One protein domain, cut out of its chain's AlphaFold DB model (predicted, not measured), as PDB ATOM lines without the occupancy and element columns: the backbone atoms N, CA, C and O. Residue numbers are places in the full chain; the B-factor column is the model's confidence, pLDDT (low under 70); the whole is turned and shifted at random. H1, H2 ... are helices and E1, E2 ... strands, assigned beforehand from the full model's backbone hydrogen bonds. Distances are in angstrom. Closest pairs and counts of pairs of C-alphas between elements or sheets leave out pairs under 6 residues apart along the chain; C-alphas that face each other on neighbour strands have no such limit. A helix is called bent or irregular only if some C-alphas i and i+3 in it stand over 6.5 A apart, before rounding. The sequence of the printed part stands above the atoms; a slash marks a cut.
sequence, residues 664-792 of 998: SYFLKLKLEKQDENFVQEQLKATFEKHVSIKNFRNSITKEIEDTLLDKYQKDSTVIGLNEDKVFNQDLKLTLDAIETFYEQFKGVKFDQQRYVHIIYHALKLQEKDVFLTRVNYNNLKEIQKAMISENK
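What this domain is: This is residues 664 to 792 of the 998 residues of an uncharacterized protein of Paramecium tetraurelia (UniProt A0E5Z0). This is a loose rod with a two-strand sheet, E1 and E2, in its middle and H5 and H7 packed on that sheet. H1 and H2 form a helical arm at one end; H4 and H6 are separate prongs at the other. The printed part has 129 residues, mostly helix, in the order E1, H1, H2, E2, H3, H4, H5, H6, H7; the sheet is antiparallel. The radius of gyration of the C-alphas is 19.2 A, and the spans are 62 by 28 by 26 A.

How they stand to each other: Look first at E1, residues 667 to 669, and E2, residues 719 to 721, antiparallel neighbours with N 668 and O 720 within hydrogen-bond range at 2.8 A. The closest C-alphas of E2 and H5, residues 754 to 764, are Leu 721 and Val 756, 7.1 A apart. Those of E1 and H7, residues 780 to 791, are Leu 669 and Met 787, 7.6 A apart. H5 and H7 only just touch, with 3 pairs of C-alphas within 8 A, closest at Tyr 760 and Ile 783, 6.7 A. H2, residues 693 to 714, touches H7 with residues 709 to 713 alone, closest at C-alphas 709 and 788, 7.5 A, at a shallow tilt of 25 degrees, opposite ways. H1, residues 673 to 684, touches H2 at a steep tilt of 53 degrees, closest at C-alphas 679 and 707, 6.5 A. H3, residues 723 to 726, is close to but not clearly touching H4, residues 735 to 746, with C-alphas 726 and 735 closest at 7.4 A. H6, residues 767 to 770, is likewise close to but not clearly touching H5, with C-alphas 762 and 770 closest at 6.0 A. Every O i to N i+4 pair is within hydrogen-bond range in H1, H4, H5 and H7, and 16 of 18 are in H2; H3 and H6 are too short for one.

Where its parts are: Find C-alpha 667 at (215.994, 172.452, 167.257), where E1 begins. H2 runs 30.5 A from C-alpha 693 at (214.220, 140.633, 153.595), with a kink of 40 degrees near residue 700; it is irregular, but only just, with C-alphas 698 and 701 6.7 A apart. H1 is 16.5 A long, H4 16.0 A, H5 15.6 A and H7 16.2 A, ending at C-alpha 791 at (208.878, 165.010, 164.540).

The domain as a whole: The two C-alphas farthest apart, Val 691 and Phe 745, are 63.7 A apart. The printed part has no cut and no long link. Its mean pLDDT is 85.1; look for values under 70 at residues 716 to 717.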
ATOM      1  N   SER A 664     210.972 172.212 165.587       85.31
ATOM      2  CA  SER A 664     211.776 171.366 164.698       85.31
ATOM      3  C   SER A 664     212.553 172.120 163.610       85.31
ATOM      4  O   SER A 664     213.470 171.553 163.012       85.31
ATOM      5  N   TYR A 665     212.237 173.394 163.351       86.38
ATOM      6  CA  TYR A 665     213.042 174.235 162.464       86.38
ATOM      7  C   TYR A 665     214.360 174.656 163.132       86.38
ATOM      8  O   TYR A 665     215.426 174.573 162.514       86.38
ATOM      9  N   PHE A 666     214.292 175.070 164.400       87.19
ATOM     10  CA  PHE A 666     215.422 175.619 165.159       87.19
ATOM     11  C   PHE A 666     216.162 174.573 165.994       87.19
ATOM     12  O   PHE A 666     217.351 174.729 166.265       87.19
ATOM     13  N   LEU A 667     215.474 173.510 166.401       88.94
ATOM     14  CA  LEU A 667     215.994 172.452 167.257       88.94
ATOM     15  C   LEU A 667     216.011 171.120 166.502       88.94
ATOM     16  O   LEU A 667     215.187 170.866 165.627       88.94
ATOM     17  N   LYS A 668     216.936 170.234 166.871       86.94
ATOM     18  CA  LYS A 668     217.039 168.869 166.343       86.94
ATOM     19  C   LYS A 668     217.244 167.868 167.471       86.94
ATOM     20  O   LYS A 668     217.932 168.161 168.444       86.94
ATOM     21  N   LEU A 669     216.689 166.670 167.322       83.62
ATOM     22  CA  LEU A 669     217.051 165.540 168.176       83.62
ATOM     23  C   LEU A 669     218.407 165.009 167.695       83.62
ATOM     24  O   LEU A 669     218.560 164.689 166.513       83.62
ATOM     25  N   LYS A 670     219.412 164.994 168.573       76.56
ATOM     26  CA  LYS A 670     220.743 164.461 168.259       76.56
ATOM     27  C   LYS A 670     220.701 162.935 168.336       76.56
ATOM     28  O   LYS A 670     220.128 162.377 169.252       76.56
ATOM     29  N   LEU A 671     221.306 162.258 167.368       72.38
ATOM     30  CA  LEU A 671     221.587 160.826 167.461       72.38
ATOM     31  C   LEU A 671     223.086 160.685 167.668       72.38
ATOM     32  O   LEU A 671     223.863 161.056 166.785       72.38
ATOM     33  N   GLU A 672     223.503 160.202 168.830       72.31
ATOM     34  CA  GLU A 672     224.900 159.867 169.069       72.31
ATOM     35  C   GLU A 672     225.222 158.478 168.508       72.31
ATOM     36  O   GLU A 672     224.357 157.612 168.392       72.31
ATOM     37  N   LYS A 673     226.498 158.209 168.194       73.00
ATOM     38  CA  LYS A 673     226.927 156.883 167.703       73.00
ATOM     39  C   LYS A 673     226.575 155.746 168.668       73.00
ATOM     40  O   LYS A 673     226.317 154.625 168.241       73.00
ATOM     41  N   GLN A 674     226.578 156.027 169.969       73.56
ATOM     42  CA  GLN A 674     226.181 155.058 170.990       73.56
ATOM     43  C   GLN A 674     224.688 154.713 170.880       73.56
ATOM     44  O   GLN A 674     224.304 153.563 171.091       73.56
ATOM     45  N   ASP A 675     223.858 155.674 170.469       73.81
ATOM     46  CA  ASP A 675     222.430 155.477 170.223       73.81
ATOM     47  C   ASP A 675     222.202 154.624 168.985       73.81
ATOM     48  O   ASP A 675     221.361 153.727 169.004       73.81
ATOM     49  N   GLU A 676     222.989 154.851 167.932       78.12
ATOM     50  CA  GLU A 676     222.954 154.012 166.736       78.12
ATOM     51  C   GLU A 676     223.280 152.556 167.079       78.12
ATOM     52  O   GLU A 676     222.564 151.653 166.645       78.12
ATOM     53  N   ASN A 677     224.308 152.322 167.900       81.94
ATOM     54  CA  ASN A 677     224.681 150.983 168.356       81.94
ATOM     55  C   ASN A 677     223.589 150.351 169.229       81.94
ATOM     56  O   ASN A 677     223.243 149.191 169.018       81.94
ATOM     57  N   PHE A 678     223.000 151.111 170.158       83.19
ATOM     58  CA  PHE A 678     221.897 150.641 170.998       83.19
ATOM     59  C   PHE A 678     220.679 150.220 170.166       83.19
ATOM     60  O   PHE A 678     220.140 149.128 170.356       83.19
ATOM     61  N   VAL A 679     220.265 151.064 169.214       84.12
ATOM     62  CA  VAL A 679     219.161 150.756 168.293       84.12
ATOM     63  C   VAL A 679     219.498 149.518 167.468       84.12
ATOM     64  O   VAL A 679     218.639 148.662 167.272       84.12
ATOM     65  N   GLN A 680     220.748 149.386 167.013       85.56
ATOM     66  CA  GLN A 680     221.172 148.201 166.281       85.56
ATOM     67  C   GLN A 680     221.080 146.933 167.136       85.56
ATOM     68  O   GLN A 680     220.494 145.954 166.691       85.56
ATOM     69  N   GLU A 681     221.616 146.938 168.356       86.69
ATOM     70  CA  GLU A 681     221.586 145.780 169.259       86.69
ATOM     71  C   GLU A 681     220.157 145.342 169.606       86.69
ATOM     72  O   GLU A 681     219.836 144.158 169.503       86.69
ATOM     73  N   GLN A 682     219.270 146.288 169.932       86.19
ATOM     74  CA  GLN A 682     217.865 145.987 170.230       86.19
ATOM     75  C   GLN A 682     217.132 145.381 169.027       86.19
ATOM     76  O   GLN A 682     216.382 144.414 169.165       86.19
ATOM     77  N   LEU A 683     217.376 145.906 167.824       89.38
ATOM     78  CA  LEU A 683     216.718 145.422 166.609       89.38
ATOM     79  C   LEU A 683     217.317 144.114 166.079       89.38
ATOM     80  O   LEU A 683     216.620 143.366 165.395       89.38
ATOM     81  N   LYS A 684     218.560 143.762 166.436       89.06
ATOM     82  CA  LYS A 684     219.102 142.416 166.161       89.06
ATOM     83  C   LYS A 684     218.264 141.328 166.832       89.06
ATOM     84  O   LYS A 684     218.024 140.285 166.226       89.06
ATOM     85  N   ALA A 685     217.747 141.585 168.035       86.00
ATOM     86  CA  ALA A 685     216.881 140.644 168.747       86.00
ATOM     87  C   ALA A 685     215.513 140.432 168.062       86.00
ATOM     88  O   ALA A 685     214.818 139.463 168.362       86.00
ATOM     89  N   THR A 686     215.109 141.298 167.122       88.19
ATOM     90  CA  THR A 686     213.846 141.144 166.378       88.19
ATOM     91  C   THR A 686     214.001 140.382 165.063       88.19
ATOM     92  O   THR A 686     212.991 140.103 164.417       88.19
ATOM     93  N   PHE A 687     215.217 139.978 164.672       91.31
ATOM     94  CA  PHE A 687     215.478 139.296 163.395       91.31
ATOM     95  C   PHE A 687     214.614 138.046 163.181       91.31
ATOM     96  O   PHE A 687     214.100 137.842 162.083       91.31
ATOM     97  N   GLU A 688     214.361 137.266 164.230       87.25
ATOM     98  CA  GLU A 688     213.521 136.061 164.180       87.25
ATOM     99  C   GLU A 688     212.061 136.341 163.784       87.25
ATOM    100  O   GLU A 688     211.403 135.509 163.152       87.25
ATOM    101  N   LYS A 689     211.558 137.547 164.076       87.31
ATOM    102  CA  LYS A 689     210.192 137.983 163.737       87.31
ATOM    103  C   LYS A 689     210.027 138.290 162.247       87.31
ATOM    104  O   LYS A 689     208.905 138.420 161.759       87.31
ATOM    105  N   HIS A 690     211.130 138.381 161.501       89.56
ATOM    106  CA  HIS A 690     211.120 138.736 160.088       89.56
ATOM    107  C   HIS A 690     211.188 137.497 159.203       89.56
ATOM    108  O   HIS A 690     212.197 136.810 159.110       89.56
ATOM    109  N   VAL A 691     210.094 137.232 158.488       86.88
ATOM    110  CA  VAL A 691     210.005 136.115 157.530       86.88
ATOM    111  C   VAL A 691     210.949 136.288 156.335       86.88
ATOM    112  O   VAL A 691     211.434 135.316 155.772       86.88
ATOM    113  N   SER A 692     211.156 137.512 155.854       89.38
ATOM    114  CA  SER A 692     211.924 137.758 154.628       89.38
ATOM    115  C   SER A 692     212.586 139.123 154.654       89.38
ATOM    116  O   SER A 692     212.136 140.021 155.363       89.38
ATOM    117  N   ILE A 693     213.582 139.322 153.787       88.62
ATOM    118  CA  ILE A 693     214.220 140.633 153.595       88.62
ATOM    119  C   ILE A 693     213.220 141.740 153.229       88.62
ATOM    120  O   ILE A 693     213.400 142.898 153.598       88.62
ATOM    121  N   LYS A 694     212.142 141.399 152.510       87.88
ATOM    122  CA  LYS A 694     211.086 142.356 152.161       87.88
ATOM    123  C   LYS A 694     210.269 142.745 153.394       87.88
ATOM    124  O   LYS A 694     209.980 143.926 153.558       87.88
ATOM    125  N   ASN A 695     209.922 141.775 154.242       88.31
ATOM    126  CA  ASN A 695     209.197 142.041 155.487       88.31
ATOM    127  C   ASN A 695     210.050 142.905 156.416       88.31
ATOM    128  O   ASN A 695     209.579 143.960 156.821       88.31
ATOM    129  N   PHE A 696     211.322 142.533 156.594       90.12
ATOM    130  CA  PHE A 696     212.308 143.318 157.330       90.12
ATOM    131  C   PHE A 696     212.382 144.766 156.820       90.12
ATOM    132  O   PHE A 696     212.199 145.709 157.577       90.12
ATOM    133  N   ARG A 697     212.566 144.991 155.511       88.25
ATOM    134  CA  ARG A 697     212.649 146.354 154.945       88.25
ATOM    135  C   ARG A 697     211.391 147.197 155.170       88.25
ATOM    136  O   ARG A 697     211.502 148.423 155.269       88.25
ATOM    137  N   ASN A 698     210.224 146.552 155.199       86.81
ATOM    138  CA  ASN A 698     208.939 147.210 155.406       86.81
ATOM    139  C   ASN A 698     208.711 147.568 156.880       86.81
ATOM    140  O   ASN A 698     208.174 148.638 157.154       86.81
ATOM    141  N   SER A 699     209.125 146.712 157.816       88.00
ATOM    142  CA  SER A 699     208.934 146.920 159.255       88.00
ATOM    143  C   SER A 699     210.038 147.758 159.898       88.00
ATOM    144  O   SER A 699     209.742 148.582 160.758       88.00
ATOM    145  N   ILE A 700     211.290 147.631 159.441       87.88
ATOM    146  CA  ILE A 700     212.467 148.199 160.118       87.88
ATOM    147  C   ILE A 700     212.403 149.716 160.277       87.88
ATOM    148  O   ILE A 700     212.906 150.258 161.249       87.88
ATOM    149  N   THR A 701     211.762 150.419 159.341       85.62
ATOM    150  CA  THR A 701     211.602 151.879 159.441       85.62
ATOM    151  C   THR A 701     210.747 152.236 160.658       85.62
ATOM    152  O   THR A 701     211.123 153.109 161.429       85.62
ATOM    153  N   LYS A 702     209.641 151.511 160.857       86.19
ATOM    154  CA  LYS A 702     208.759 151.691 162.008       86.19
ATOM    155  C   LYS A 702     209.421 151.201 163.297       86.19
ATOM    156  O   LYS A 702     209.343 151.883 164.301       86.19
ATOM    157  N   GLU A 703     210.127 150.071 163.260       87.62
ATOM    158  CA  GLU A 703     210.822 149.542 164.443       87.62
ATOM    159  C   GLU A 703     211.959 150.459 164.919       87.62
ATOM    160  O   GLU A 703     212.114 150.660 166.122       87.62
ATOM    161  N   ILE A 704     212.719 151.064 163.998       85.31
ATOM    162  CA  ILE A 704     213.702 152.106 164.329       85.31
ATOM    163  C   ILE A 704     212.996 153.300 164.971       85.31
ATOM    164  O   ILE A 704     213.456 153.792 165.996       85.31
ATOM    165  N   GLU A 705     211.889 153.763 164.390       83.44
ATOM    166  CA  GLU A 705     211.126 154.884 164.938       83.44
ATOM    167  C   GLU A 705     210.604 154.593 166.349       83.44
ATOM    168  O   GLU A 705     210.833 155.395 167.249       83.44
ATOM    169  N   ASP A 706     209.987 153.431 166.567       85.56
ATOM    170  CA  ASP A 706     209.452 153.009 167.864       85.56
ATOM    171  C   ASP A 706     210.572 152.864 168.916       85.56
ATOM    172  O   ASP A 706     210.416 153.304 170.054       85.56
ATOM    173  N   THR A 707     211.736 152.325 168.528       85.19
ATOM    174  CA  THR A 707     212.901 152.177 169.424       85.19
ATOM    175  C   THR A 707     213.508 153.531 169.792       85.19
ATOM    176  O   THR A 707     213.864 153.767 170.946       85.19
ATOM    177  N   LEU A 708     213.607 154.445 168.823       82.06
ATOM    178  CA  LEU A 708     214.067 155.811 169.069       82.06
ATOM    179  C   LEU A 708     213.084 156.581 169.953       82.06
ATOM    180  O   LEU A 708     213.515 157.281 170.864       82.06
ATOM    181  N   LEU A 709     211.779 156.426 169.726       80.56
ATOM    182  CA  LEU A 709     210.737 157.020 170.562       80.56
ATOM    183  C   LEU A 709     210.822 156.528 172.011       80.56
ATOM    184  O   LEU A 709     210.802 157.356 172.919       80.56
ATOM    185  N   ASP A 710     210.951 155.218 172.232       81.38
ATOM    186  CA  ASP A 710     211.090 154.636 173.575       81.38
ATOM    187  C   ASP A 710     212.347 155.153 174.289       81.38
ATOM    188  O   ASP A 710     212.295 155.539 175.458       81.38
ATOM    189  N   LYS A 711     213.470 155.256 173.568       81.00
ATOM    190  CA  LYS A 711     214.703 155.826 174.114       81.00
ATOM    191  C   LYS A 711     214.548 157.301 174.472       81.00
ATOM    192  O   LYS A 711     214.848 157.679 175.601       81.00
ATOM    193  N   TYR A 712     214.056 158.133 173.554       76.38
ATOM    194  CA  TYR A 712     213.879 159.564 173.818       76.38
ATOM    195  C   TYR A 712     212.856 159.840 174.926       76.38
ATOM    196  O   TYR A 712     212.911 160.881 175.564       76.38
ATOM    197  N   GLN A 713     211.922 158.930 175.200       75.06
ATOM    198  CA  GLN A 713     211.037 159.067 176.359       75.06
ATOM    199  C   GLN A 713     211.749 158.807 177.695       75.06
ATOM    200  O   GLN A 713     211.298 159.308 178.727       75.06
ATOM    201  N   LYS A 714     212.841 158.034 177.685       77.25
ATOM    202  CA  LYS A 714     213.597 157.628 178.879       77.25
ATOM    203  C   LYS A 714     214.813 158.514 179.151       77.25
ATOM    204  O   LYS A 714     215.141 158.731 180.313       77.25
ATOM    205  N   ASP A 715     215.452 159.033 178.106       71.81
ATOM    206  CA  ASP A 715     216.683 159.821 178.188       71.81
ATOM    207  C   ASP A 715     216.426 161.298 177.859       71.81
ATOM    208  O   ASP A 715     215.981 161.618 176.760       71.81
ATOM    209  N   SER A 716     216.709 162.200 178.802       60.09
ATOM    210  CA  SER A 716     216.400 163.628 178.680       60.09
ATOM    211  C   SER A 716     217.433 164.476 177.927       60.09
ATOM    212  O   SER A 716     217.134 165.628 177.628       60.09
ATOM    213  N   THR A 717     218.631 163.974 177.605       60.62
ATOM    214  CA  THR A 717     219.764 164.830 177.168       60.62
ATOM    215  C   THR A 717     219.909 165.057 175.657       60.62
ATOM    216  O   THR A 717     220.965 165.460 175.181       60.62
ATOM    217  N   VAL A 718     218.857 164.845 174.864       71.88
ATOM    218  CA  VAL A 718     219.035 164.552 173.429       71.88
ATOM    219  C   VAL A 718     218.700 165.703 172.458       71.88
ATOM    220  O   VAL A 718     218.578 165.504 171.248       71.88
ATOM    221  N   ILE A 719     218.542 166.936 172.945       84.38
ATOM    222  CA  ILE A 719     218.166 168.091 172.105       84.38
ATOM    223  C   ILE A 719     219.404 168.913 171.732       84.38
ATOM    224  O   ILE A 719     220.205 169.284 172.582       84.38
ATOM    225  N   GLY A 720     219.556 169.225 170.447       86.06
ATOM    226  CA  GLY A 720     220.587 170.116 169.922       86.06
ATOM    227  C   GLY A 720     220.013 171.255 169.085       86.06
ATOM    228  O   GLY A 720     218.855 171.224 168.672       86.06
ATOM    229  N   LEU A 721     220.852 172.246 168.787       88.19
ATOM    230  CA  LEU A 721     220.503 173.360 167.906       88.19
ATOM    231  C   LEU A 721     220.664 172.977 166.432       88.19
ATOM    232  O   LEU A 721     221.555 172.210 166.042       88.19
ATOM    233  N   ASN A 722     219.803 173.540 165.595       87.44
ATOM    234  CA  ASN A 722     219.997 173.593 164.157       87.44
ATOM    235  C   ASN A 722     220.795 174.860 163.817       87.44
ATOM    236  O   ASN A 722     220.217 175.903 163.523       87.44
ATOM    237  N   GLU A 723     222.121 174.771 163.929       87.19
ATOM    238  CA  GLU A 723     223.036 175.920 163.868       87.19
ATOM    239  C   GLU A 723     222.829 176.789 162.620       87.19
ATOM    240  O   GLU A 723     222.679 177.997 162.760       87.19
ATOM    241  N   ASP A 724     222.662 176.196 161.434       85.00
ATOM    242  CA  ASP A 724     222.422 176.940 160.185       85.00
ATOM    243  C   ASP A 724     221.151 177.811 160.217       85.00
ATOM    244  O   ASP A 724     221.015 178.772 159.460       85.00
ATOM    245  N   LYS A 725     220.168 177.442 161.047       86.38
ATOM    246  CA  LYS A 725     218.894 178.166 161.189       86.38
ATOM    247  C   LYS A 725     218.938 179.183 162.312       86.38
ATOM    248  O   LYS A 725     218.422 180.288 162.162       86.38
ATOM    249  N   VAL A 726     219.555 178.793 163.420       85.56
ATOM    250  CA  VAL A 726     219.709 179.614 164.620       85.56
ATOM    251  C   VAL A 726     220.686 180.763 164.346       85.56
ATOM    252  O   VAL A 726     220.334 181.919 164.551       85.56
ATOM    253  N   PHE A 727     221.849 180.479 163.762       85.56
ATOM    254  CA  PHE A 727     222.891 181.453 163.414       85.56
ATOM    255  C   PHE A 727     222.767 181.933 161.961       85.56
ATOM    256  O   PHE A 727     223.738 181.995 161.209       85.56
ATOM    257  N   ASN A 728     221.544 182.257 161.531       82.81
ATOM    258  CA  ASN A 728     221.305 182.734 160.172       82.81
ATOM    259  C   ASN A 728     222.002 184.089 159.935       82.81
ATOM    260  O   ASN A 728     221.558 185.121 160.442       82.81
ATOM    261  N   GLN A 729     223.064 184.082 159.126       80.56
ATOM    262  CA  GLN A 729     223.902 185.253 158.852       80.56
ATOM    263  C   GLN A 729     223.229 186.313 157.965       80.56
ATOM    264  O   GLN A 729     223.651 187.472 157.981       80.56
ATOM    265  N   ASP A 730     222.168 185.948 157.238       80.19
ATOM    266  CA  ASP A 730     221.449 186.861 156.340       80.19
ATOM    267  C   ASP A 730     220.569 187.867 157.102       80.19
ATOM    268  O   ASP A 730     220.158 188.892 156.547       80.19
ATOM    269  N   LEU A 731     220.282 187.591 158.379       81.62
ATOM    270  CA  LEU A 731     219.457 188.451 159.219       81.62
ATOM    271  C   LEU A 731     220.173 189.744 159.601       81.62
ATOM    272  O   LEU A 731     221.404 189.843 159.662       81.62
ATOM    273  N   LYS A 732     219.367 190.769 159.885       83.62
ATOM    274  CA  LYS A 732     219.854 192.097 160.244       83.62
ATOM    275  C   LYS A 732     220.593 192.060 161.584       83.62
ATOM    276  O   LYS A 732     221.799 192.303 161.602       83.62
ATOM    277  N   LEU A 733     219.903 191.688 162.661       87.75
ATOM    278  CA  LEU A 733     220.498 191.282 163.938       87.75
ATOM    279  C   LEU A 733     220.755 189.771 163.891       87.75
ATOM    280  O   LEU A 733     219.913 189.038 163.385       87.75
ATOM    281  N   THR A 734     221.903 189.300 164.373       89.06
ATOM    282  CA  THR A 734     222.235 187.863 164.424       89.06
ATOM    283  C   THR A 734     222.626 187.470 165.836       89.06
ATOM    284  O   THR A 734     223.107 188.312 166.598       89.06
ATOM    285  N   LEU A 735     222.469 186.187 166.174       89.62
ATOM    286  CA  LEU A 735     222.943 185.675 167.460       89.62
ATOM    287  C   LEU A 735     224.449 185.844 167.626       89.62
ATOM    288  O   LEU A 735     224.858 186.251 168.700       89.62
ATOM    289  N   ASP A 736     225.248 185.681 166.566       89.88
ATOM    290  CA  ASP A 736     226.698 185.931 166.622       89.88
ATOM    291  C   ASP A 736     227.031 187.339 167.141       89.88
ATOM    292  O   ASP A 736     227.962 187.520 167.923       89.88
ATOM    293  N   ALA A 737     226.257 188.352 166.731       91.62
ATOM    294  CA  ALA A 737     226.459 189.724 167.191       91.62
ATOM    295  C   ALA A 737     226.081 189.887 168.673       91.62
ATOM    296  O   ALA A 737     226.766 190.604 169.400       91.62
ATOM    297  N   ILE A 738     225.015 189.214 169.123       92.75
ATOM    298  CA  ILE A 738     224.580 189.217 170.528       92.75
ATOM    299  C   ILE A 738     225.588 188.460 171.407       92.75
ATOM    300  O   ILE A 738     225.959 188.958 172.466       92.75
ATOM    301  N   GLU A 739     226.081 187.302 170.960       91.56
ATOM    302  CA  GLU A 739     227.117 186.524 171.649       91.56
ATOM    303  C   GLU A 739     228.420 187.302 171.758       91.56
ATOM    304  O   GLU A 739     229.003 187.367 172.835       91.56
ATOM    305  N   THR A 740     228.854 187.935 170.665       91.44
ATOM    306  CA  THR A 740     230.066 188.760 170.665       91.44
ATOM    307  C   THR A 740     229.913 189.937 171.625       91.44
ATOM    308  O   THR A 740     230.839 190.240 172.375       91.44
ATOM    309  N   PHE A 741     228.737 190.571 171.662       91.88
ATOM    310  CA  PHE A 741     228.442 191.630 172.626       91.88
ATOM    311  C   PHE A 741     228.483 191.122 174.077       91.88
ATOM    312  O   PHE A 741     229.118 191.746 174.928       91.88
ATOM    313  N   TYR A 742     227.880 189.961 174.354       91.69
ATOM    314  CA  TYR A 742     227.924 189.322 175.670       91.69
ATOM    315  C   TYR A 742     229.354 188.964 176.095       91.69
ATOM    316  O   TYR A 742     229.766 189.303 177.204       91.69
ATOM    317  N   GLU A 743     230.127 188.336 175.207       91.19
ATOM    318  CA  GLU A 743     231.507 187.916 175.460       91.19
ATOM    319  C   GLU A 743     232.419 189.112 175.724       91.19
ATOM    320  O   GLU A 743     233.245 189.068 176.635       91.19
ATOM    321  N   GLN A 744     232.259 190.209 174.984       85.81
ATOM    322  CA  GLN A 744     233.031 191.424 175.231       85.81
ATOM    323  C   GLN A 744     232.729 192.052 176.595       85.81
ATOM    324  O   GLN A 744     233.631 192.628 177.201       85.81
ATOM    325  N   PHE A 745     231.494 191.934 177.088       84.38
ATOM    326  CA  PHE A 745     231.106 192.504 178.375       84.38
ATOM    327  C   PHE A 745     231.441 191.590 179.565       84.38
ATOM    328  O   PHE A 745     231.966 192.053 180.576       84.38
ATOM    329  N   LYS A 746     231.138 190.290 179.472       86.31
ATOM    330  CA  LYS A 746     231.341 189.321 180.564       86.31
ATOM    331  C   LYS A 746     232.698 188.621 180.532       86.31
ATOM    332  O   LYS A 746     233.062 187.981 181.515       86.31
ATOM    333  N   GLY A 747     233.428 188.694 179.421       86.38
ATOM    334  CA  GLY A 747     234.678 187.956 179.214       86.38
ATOM    335  C   GLY A 747     234.493 186.448 179.006       86.38
ATOM    336  O   GLY A 747     235.481 185.723 178.914       86.38
ATOM    337  N   VAL A 748     233.249 185.966 178.935       89.62
ATOM    338  CA  VAL A 748     232.897 184.552 178.744       89.62
ATOM    339  C   VAL A 748     231.822 184.414 177.674       89.62
ATOM    340  O   VAL A 748     230.994 185.307 177.497       89.62
ATOM    341  N   LYS A 749     231.814 183.284 176.964       88.94
ATOM    342  CA  LYS A 749     230.791 182.994 175.953       88.94
ATOM    343  C   LYS A 749     229.440 182.704 176.596       88.94
ATOM    344  O   LYS A 749     229.374 182.169 177.702       88.94
ATOM    345  N   PHE A 750     228.372 183.039 175.881       88.31
ATOM    346  CA  PHE A 750     227.020 182.692 176.296       88.31
ATOM    347  C   PHE A 750     226.839 181.169 176.256       88.31
ATOM    348  O   PHE A 750     227.298 180.510 175.320       88.31
ATOM    349  N   ASP A 751     226.194 180.597 177.274       87.56
ATOM    350  CA  ASP A 751     225.955 179.157 177.320       87.56
ATOM    351  C   ASP A 751     224.924 178.755 176.260       87.56
ATOM    352  O   ASP A 751     223.724 179.018 176.375       87.56
ATOM    353  N   GLN A 752     225.403 178.067 175.224       82.69
ATOM    354  CA  GLN A 752     224.577 177.652 174.098       82.69
ATOM    355  C   GLN A 752     223.464 176.670 174.496       82.69
ATOM    356  O   GLN A 752     222.464 176.570 173.781       82.69
ATOM    357  N   GLN A 753     223.580 175.966 175.629       83.06
ATOM    358  CA  GLN A 753     222.508 175.087 176.108       83.06
ATOM    359  C   GLN A 753     221.254 175.883 176.498       83.06
ATOM    360  O   GLN A 753     220.130 175.411 176.301       83.06
ATOM    361  N   ARG A 754     221.419 177.135 176.946       89.62
ATOM    362  CA  ARG A 754     220.310 178.027 177.321       89.62
ATOM    363  C   ARG A 754     219.426 178.389 176.129       89.62
ATOM    364  O   ARG A 754     218.228 178.600 176.318       89.62
ATOM    365  N   TYR A 755     219.957 178.380 174.901       90.69
ATOM    366  CA  TYR A 755     219.163 178.663 173.699       90.69
ATOM    367  C   TYR A 755     218.003 177.698 173.506       90.69
ATOM    368  O   TYR A 755     216.943 178.126 173.067       90.69
ATOM    369  N   VAL A 756     218.164 176.422 173.863       90.56
ATOM    370  CA  VAL A 756     217.085 175.429 173.734       90.56
ATOM    371  C   VAL A 756     215.858 175.871 174.539       90.56
ATOM    372  O   VAL A 756     214.736 175.856 174.030       90.56
ATOM    373  N   HIS A 757     216.087 176.341 175.766       92.38
ATOM    374  CA  HIS A 757     215.039 176.836 176.655       92.38
ATOM    375  C   HIS A 757     214.463 178.169 176.184       92.38
ATOM    376  O   HIS A 757     213.245 178.340 176.184       92.38
ATOM    377  N   ILE A 758     215.321 179.091 175.739       92.38
ATOM    378  CA  ILE A 758     214.904 180.417 175.271       92.38
ATOM    379  C   ILE A 758     214.067 180.319 173.986       92.38
ATOM    380  O   ILE A 758     213.016 180.949 173.895       92.38
ATOM    381  N   ILE A 759     214.482 179.497 173.018       91.38
ATOM    382  CA  ILE A 759     213.741 179.257 171.770       91.38
ATOM    383  C   ILE A 759     212.368 178.664 172.083       91.38
ATOM    384  O   ILE A 759     211.356 179.132 171.565       91.38
ATOM    385  N   TYR A 760     212.320 177.656 172.959       91.38
ATOM    386  CA  TYR A 760     211.054 177.055 173.368       91.38
ATOM    387  C   TYR A 760     210.135 178.058 174.067       91.38
ATOM    388  O   TYR A 760     208.946 178.120 173.759       91.38
ATOM    389  N   HIS A 761     210.688 178.873 174.965       92.06
ATOM    390  CA  HIS A 761     209.964 179.942 175.649       92.06
ATOM    391  C   HIS A 761     209.372 180.955 174.665       92.06
ATOM    392  O   HIS A 761     208.178 181.244 174.729       92.06
ATOM    393  N   ALA A 762     210.189 181.432 173.723       89.88
ATOM    394  CA  ALA A 762     209.790 182.414 172.722       89.88
ATOM    395  C   ALA A 762     208.702 181.891 171.772       89.88
ATOM    396  O   ALA A 762     207.829 182.661 171.398       89.88
ATOM    397  N   LEU A 763     208.737 180.604 171.398       88.12
ATOM    398  CA  LEU A 763     207.761 180.001 170.478       88.12
ATOM    399  C   LEU A 763     206.452 179.570 171.155       88.12
ATOM    400  O   LEU A 763     205.407 179.539 170.507       88.12
ATOM    401  N   LYS A 764     206.497 179.191 172.438       87.75
ATOM    402  CA  LYS A 764     205.328 178.665 173.162       87.75
ATOM    403  C   LYS A 764     204.363 179.761 173.611       87.75
ATOM    404  O   LYS A 764     203.156 179.528 173.663       87.75
ATOM    405  N   LEU A 765     204.893 180.908 174.020       86.00
ATOM    406  CA  LEU A 765     204.110 181.991 174.606       86.00
ATOM    407  C   LEU A 765     203.706 183.015 173.539       86.00
ATOM    408  O   LEU A 765     204.380 183.185 172.525       86.00
ATOM    409  N   GLN A 766     202.596 183.718 173.771       80.94
ATOM    410  CA  GLN A 766     202.242 184.861 172.932       80.94
ATOM    411  C   GLN A 766     203.210 186.015 173.191       80.94
ATOM    412  O   GLN A 766     203.708 186.180 174.303       80.94
ATOM    413  N   GLU A 767     203.432 186.858 172.184       77.38
ATOM    414  CA  GLU A 767     204.415 187.943 172.243       77.38
ATOM    415  C   GLU A 767     204.284 188.841 173.490       77.38
ATOM    416  O   GLU A 767     205.289 189.206 174.100       77.38
ATOM    417  N   LYS A 768     203.051 189.154 173.907       75.19
ATOM    418  CA  LYS A 768     202.785 189.984 175.094       75.19
ATOM    419  C   LYS A 768     203.227 189.317 176.402       75.19
ATOM    420  O   LYS A 768     203.622 190.012 177.333       75.19
ATOM    421  N   ASP A 769     203.197 187.988 176.452       83.62
ATOM    422  CA  ASP A 769     203.444 187.198 177.660       83.62
ATOM    423  C   ASP A 769     204.891 186.705 177.756       83.62
ATOM    424  O   ASP A 769     205.381 186.426 178.856       83.62
ATOM    425  N   VAL A 770     205.590 186.618 176.617       85.38
ATOM    426  CA  VAL A 770     206.972 186.127 176.544       85.38
ATOM    427  C   VAL A 770     207.905 186.938 177.451       85.38
ATOM    428  O   VAL A 770     208.722 186.355 178.160       85.38
ATOM    429  N   PHE A 771     207.774 188.264 177.474       82.56
ATOM    430  CA  PHE A 771     208.626 189.121 178.307       82.56
ATOM    431  C   PHE A 771     208.173 189.193 179.775       82.56
ATOM    432  O   PHE A 771     208.963 189.546 180.654       82.56
ATOM    433  N   LEU A 772     206.910 188.861 180.062       84.19
ATOM    434  CA  LEU A 772     206.348 188.854 181.420       84.19
ATOM    435  C   LEU A 772     206.674 187.561 182.178       84.19
ATOM    436  O   LEU A 772     206.743 187.557 183.407       84.19
ATOM    437  N   THR A 773     206.898 186.470 181.450       87.19
ATOM    438  CA  THR A 773     207.160 185.146 182.017       87.19
ATOM    439  C   THR A 773     208.661 184.863 182.026       87.19
ATOM    440  O   THR A 773     209.342 185.074 181.026       87.19
ATOM    441  N   ARG A 774     209.201 184.348 183.138       87.94
ATOM    442  CA  ARG A 774     210.612 183.926 183.200       87.94
ATOM    443  C   ARG A 774     210.843 182.653 182.387       87.94
ATOM    444  O   ARG A 774     210.007 181.749 182.409       87.94
ATOM    445  N   VAL A 775     212.005 182.559 181.741       90.88
ATOM    446  CA  VAL A 775     212.434 181.340 181.045       90.88
ATOM    447  C   VAL A 775     212.594 180.210 182.064       90.88
ATOM    448  O   VAL A 775     213.286 180.350 183.073       90.88
ATOM    449  N   ASN A 776     211.943 179.075 181.812       91.06
ATOM    450  CA  ASN A 776     212.084 177.889 182.651       91.06
ATOM    451  C   ASN A 776     213.236 177.013 182.143       91.06
ATOM    452  O   ASN A 776     213.064 176.261 181.191       91.06
ATOM    453  N   TYR A 777     214.390 177.061 182.806       90.12
ATOM    454  CA  TYR A 777     215.558 176.242 182.449       90.12
ATOM    455  C   TYR A 777     215.456 174.768 182.883       90.12
ATOM    456  O   TYR A 777     216.274 173.945 182.489       90.12
ATOM    457  N   ASN A 778     214.415 174.390 183.633       88.88
ATOM    458  CA  ASN A 778     214.214 173.021 184.120       88.88
ATOM    459  C   ASN A 778     213.192 172.220 183.288       88.88
ATOM    460  O   ASN A 778     212.822 171.104 183.652       88.88
ATOM    461  N   ASN A 779     212.716 172.760 182.163       88.06
ATOM    462  CA  ASN A 779     211.647 172.163 181.352       88.06
ATOM    463  C   ASN A 779     212.135 171.257 180.208       88.06
ATOM    464  O   ASN A 779     211.360 170.968 179.299       88.06
ATOM    465  N   LEU A 780     213.375 170.758 180.240       86.81
ATOM    466  CA  LEU A 780     213.960 169.988 179.131       86.81
ATOM    467  C   LEU A 780     213.084 168.796 178.692       86.81
ATOM    468  O   LEU A 780     212.882 168.577 177.500       86.81
ATOM    469  N   LYS A 781     212.473 168.085 179.652       84.50
ATOM    470  CA  LYS A 781     211.520 166.988 179.381       84.50
ATOM    471  C   LYS A 781     210.271 167.452 178.624       84.50
ATOM    472  O   LYS A 781     209.708 166.698 177.835       84.50
ATOM    473  N   GLU A 782     209.803 168.669 178.882       87.62
ATOM    474  CA  GLU A 782     208.659 169.259 178.187       87.62
ATOM    475  C   GLU A 782     209.025 169.630 176.746       87.62
ATOM    476  O   GLU A 782     208.305 169.259 175.816       87.62
ATOM    477  N   ILE A 783     210.184 170.273 176.555       88.81
ATOM    478  CA  ILE A 783     210.731 170.602 175.229       88.81
ATOM    479  C   ILE A 783     210.896 169.323 174.409       88.81
ATOM    480  O   ILE A 783     210.496 169.258 173.247       88.81
ATOM    481  N   GLN A 784     211.420 168.269 175.032       86.56
ATOM    482  CA  GLN A 784     211.610 166.977 174.394       86.56
ATOM    483  C   GLN A 784     210.288 166.349 173.953       86.56
ATOM    484  O   GLN A 784     210.177 165.896 172.816       86.56
ATOM    485  N   LYS A 785     209.260 166.363 174.811       86.00
ATOM    486  CA  LYS A 785     207.916 165.887 174.448       86.00
ATOM    487  C   LYS A 785     207.343 166.661 173.259       86.00
ATOM    488  O   LYS A 785     206.805 166.037 172.343       86.00
ATOM    489  N   ALA A 786     207.489 167.987 173.243       87.44
ATOM    490  CA  ALA A 786     207.049 168.822 172.127       87.44
ATOM    491  C   ALA A 786     207.805 168.480 170.828       87.44
ATOM    492  O   ALA A 786     207.182 168.238 169.796       87.44
ATOM    493  N   MET A 787     209.132 168.339 170.900       87.19
ATOM    494  CA  MET A 787     209.984 167.949 169.772       87.19
ATOM    495  C   MET A 787     209.647 166.562 169.216       87.19
ATOM    496  O   MET A 787     209.588 166.387 167.999       87.19
ATOM    497  N   ILE A 788     209.407 165.576 170.083       84.00
ATOM    498  CA  ILE A 788     208.978 164.230 169.678       84.00
ATOM    499  C   ILE A 788     207.621 164.294 168.969       84.00
ATOM    500  O   ILE A 788     207.439 163.658 167.931       84.00
ATOM    501  N   SER A 789     206.679 165.073 169.508       84.19
ATOM    502  CA  SER A 789     205.352 165.251 168.916       84.19
ATOM    503  C   SER A 789     205.425 165.872 167.518       84.19
ATOM    504  O   SER A 789     204.781 165.367 166.601       84.19
ATOM    505  N   GLU A 790     206.229 166.925 167.331       84.56
ATOM    506  CA  GLU A 790     206.411 167.578 166.024       84.56
ATOM    507  C   GLU A 790     207.128 166.688 164.996       84.56
ATOM    508  O   GLU A 790     206.832 166.755 163.804       84.56
ATOM    509  N   ASN A 791     208.067 165.843 165.434       79.00
ATOM    510  CA  ASN A 791     208.878 165.010 164.540       79.00
ATOM    511  C   ASN A 791     208.297 163.611 164.275       79.00
ATOM    512  O   ASN A 791     208.910 162.825 163.544       79.00
ATOM    513  N   LYS A 792     207.127 163.282 164.832       75.00
ATOM    514  CA  LYS A 792     206.471 161.981 164.645       75.00
ATOM    515  C   LYS A 792     206.247 161.690 163.150       75.00
ATOM    516  O   LYS A 792     205.693 162.512 162.423       75.00
TER     517      LYS A 792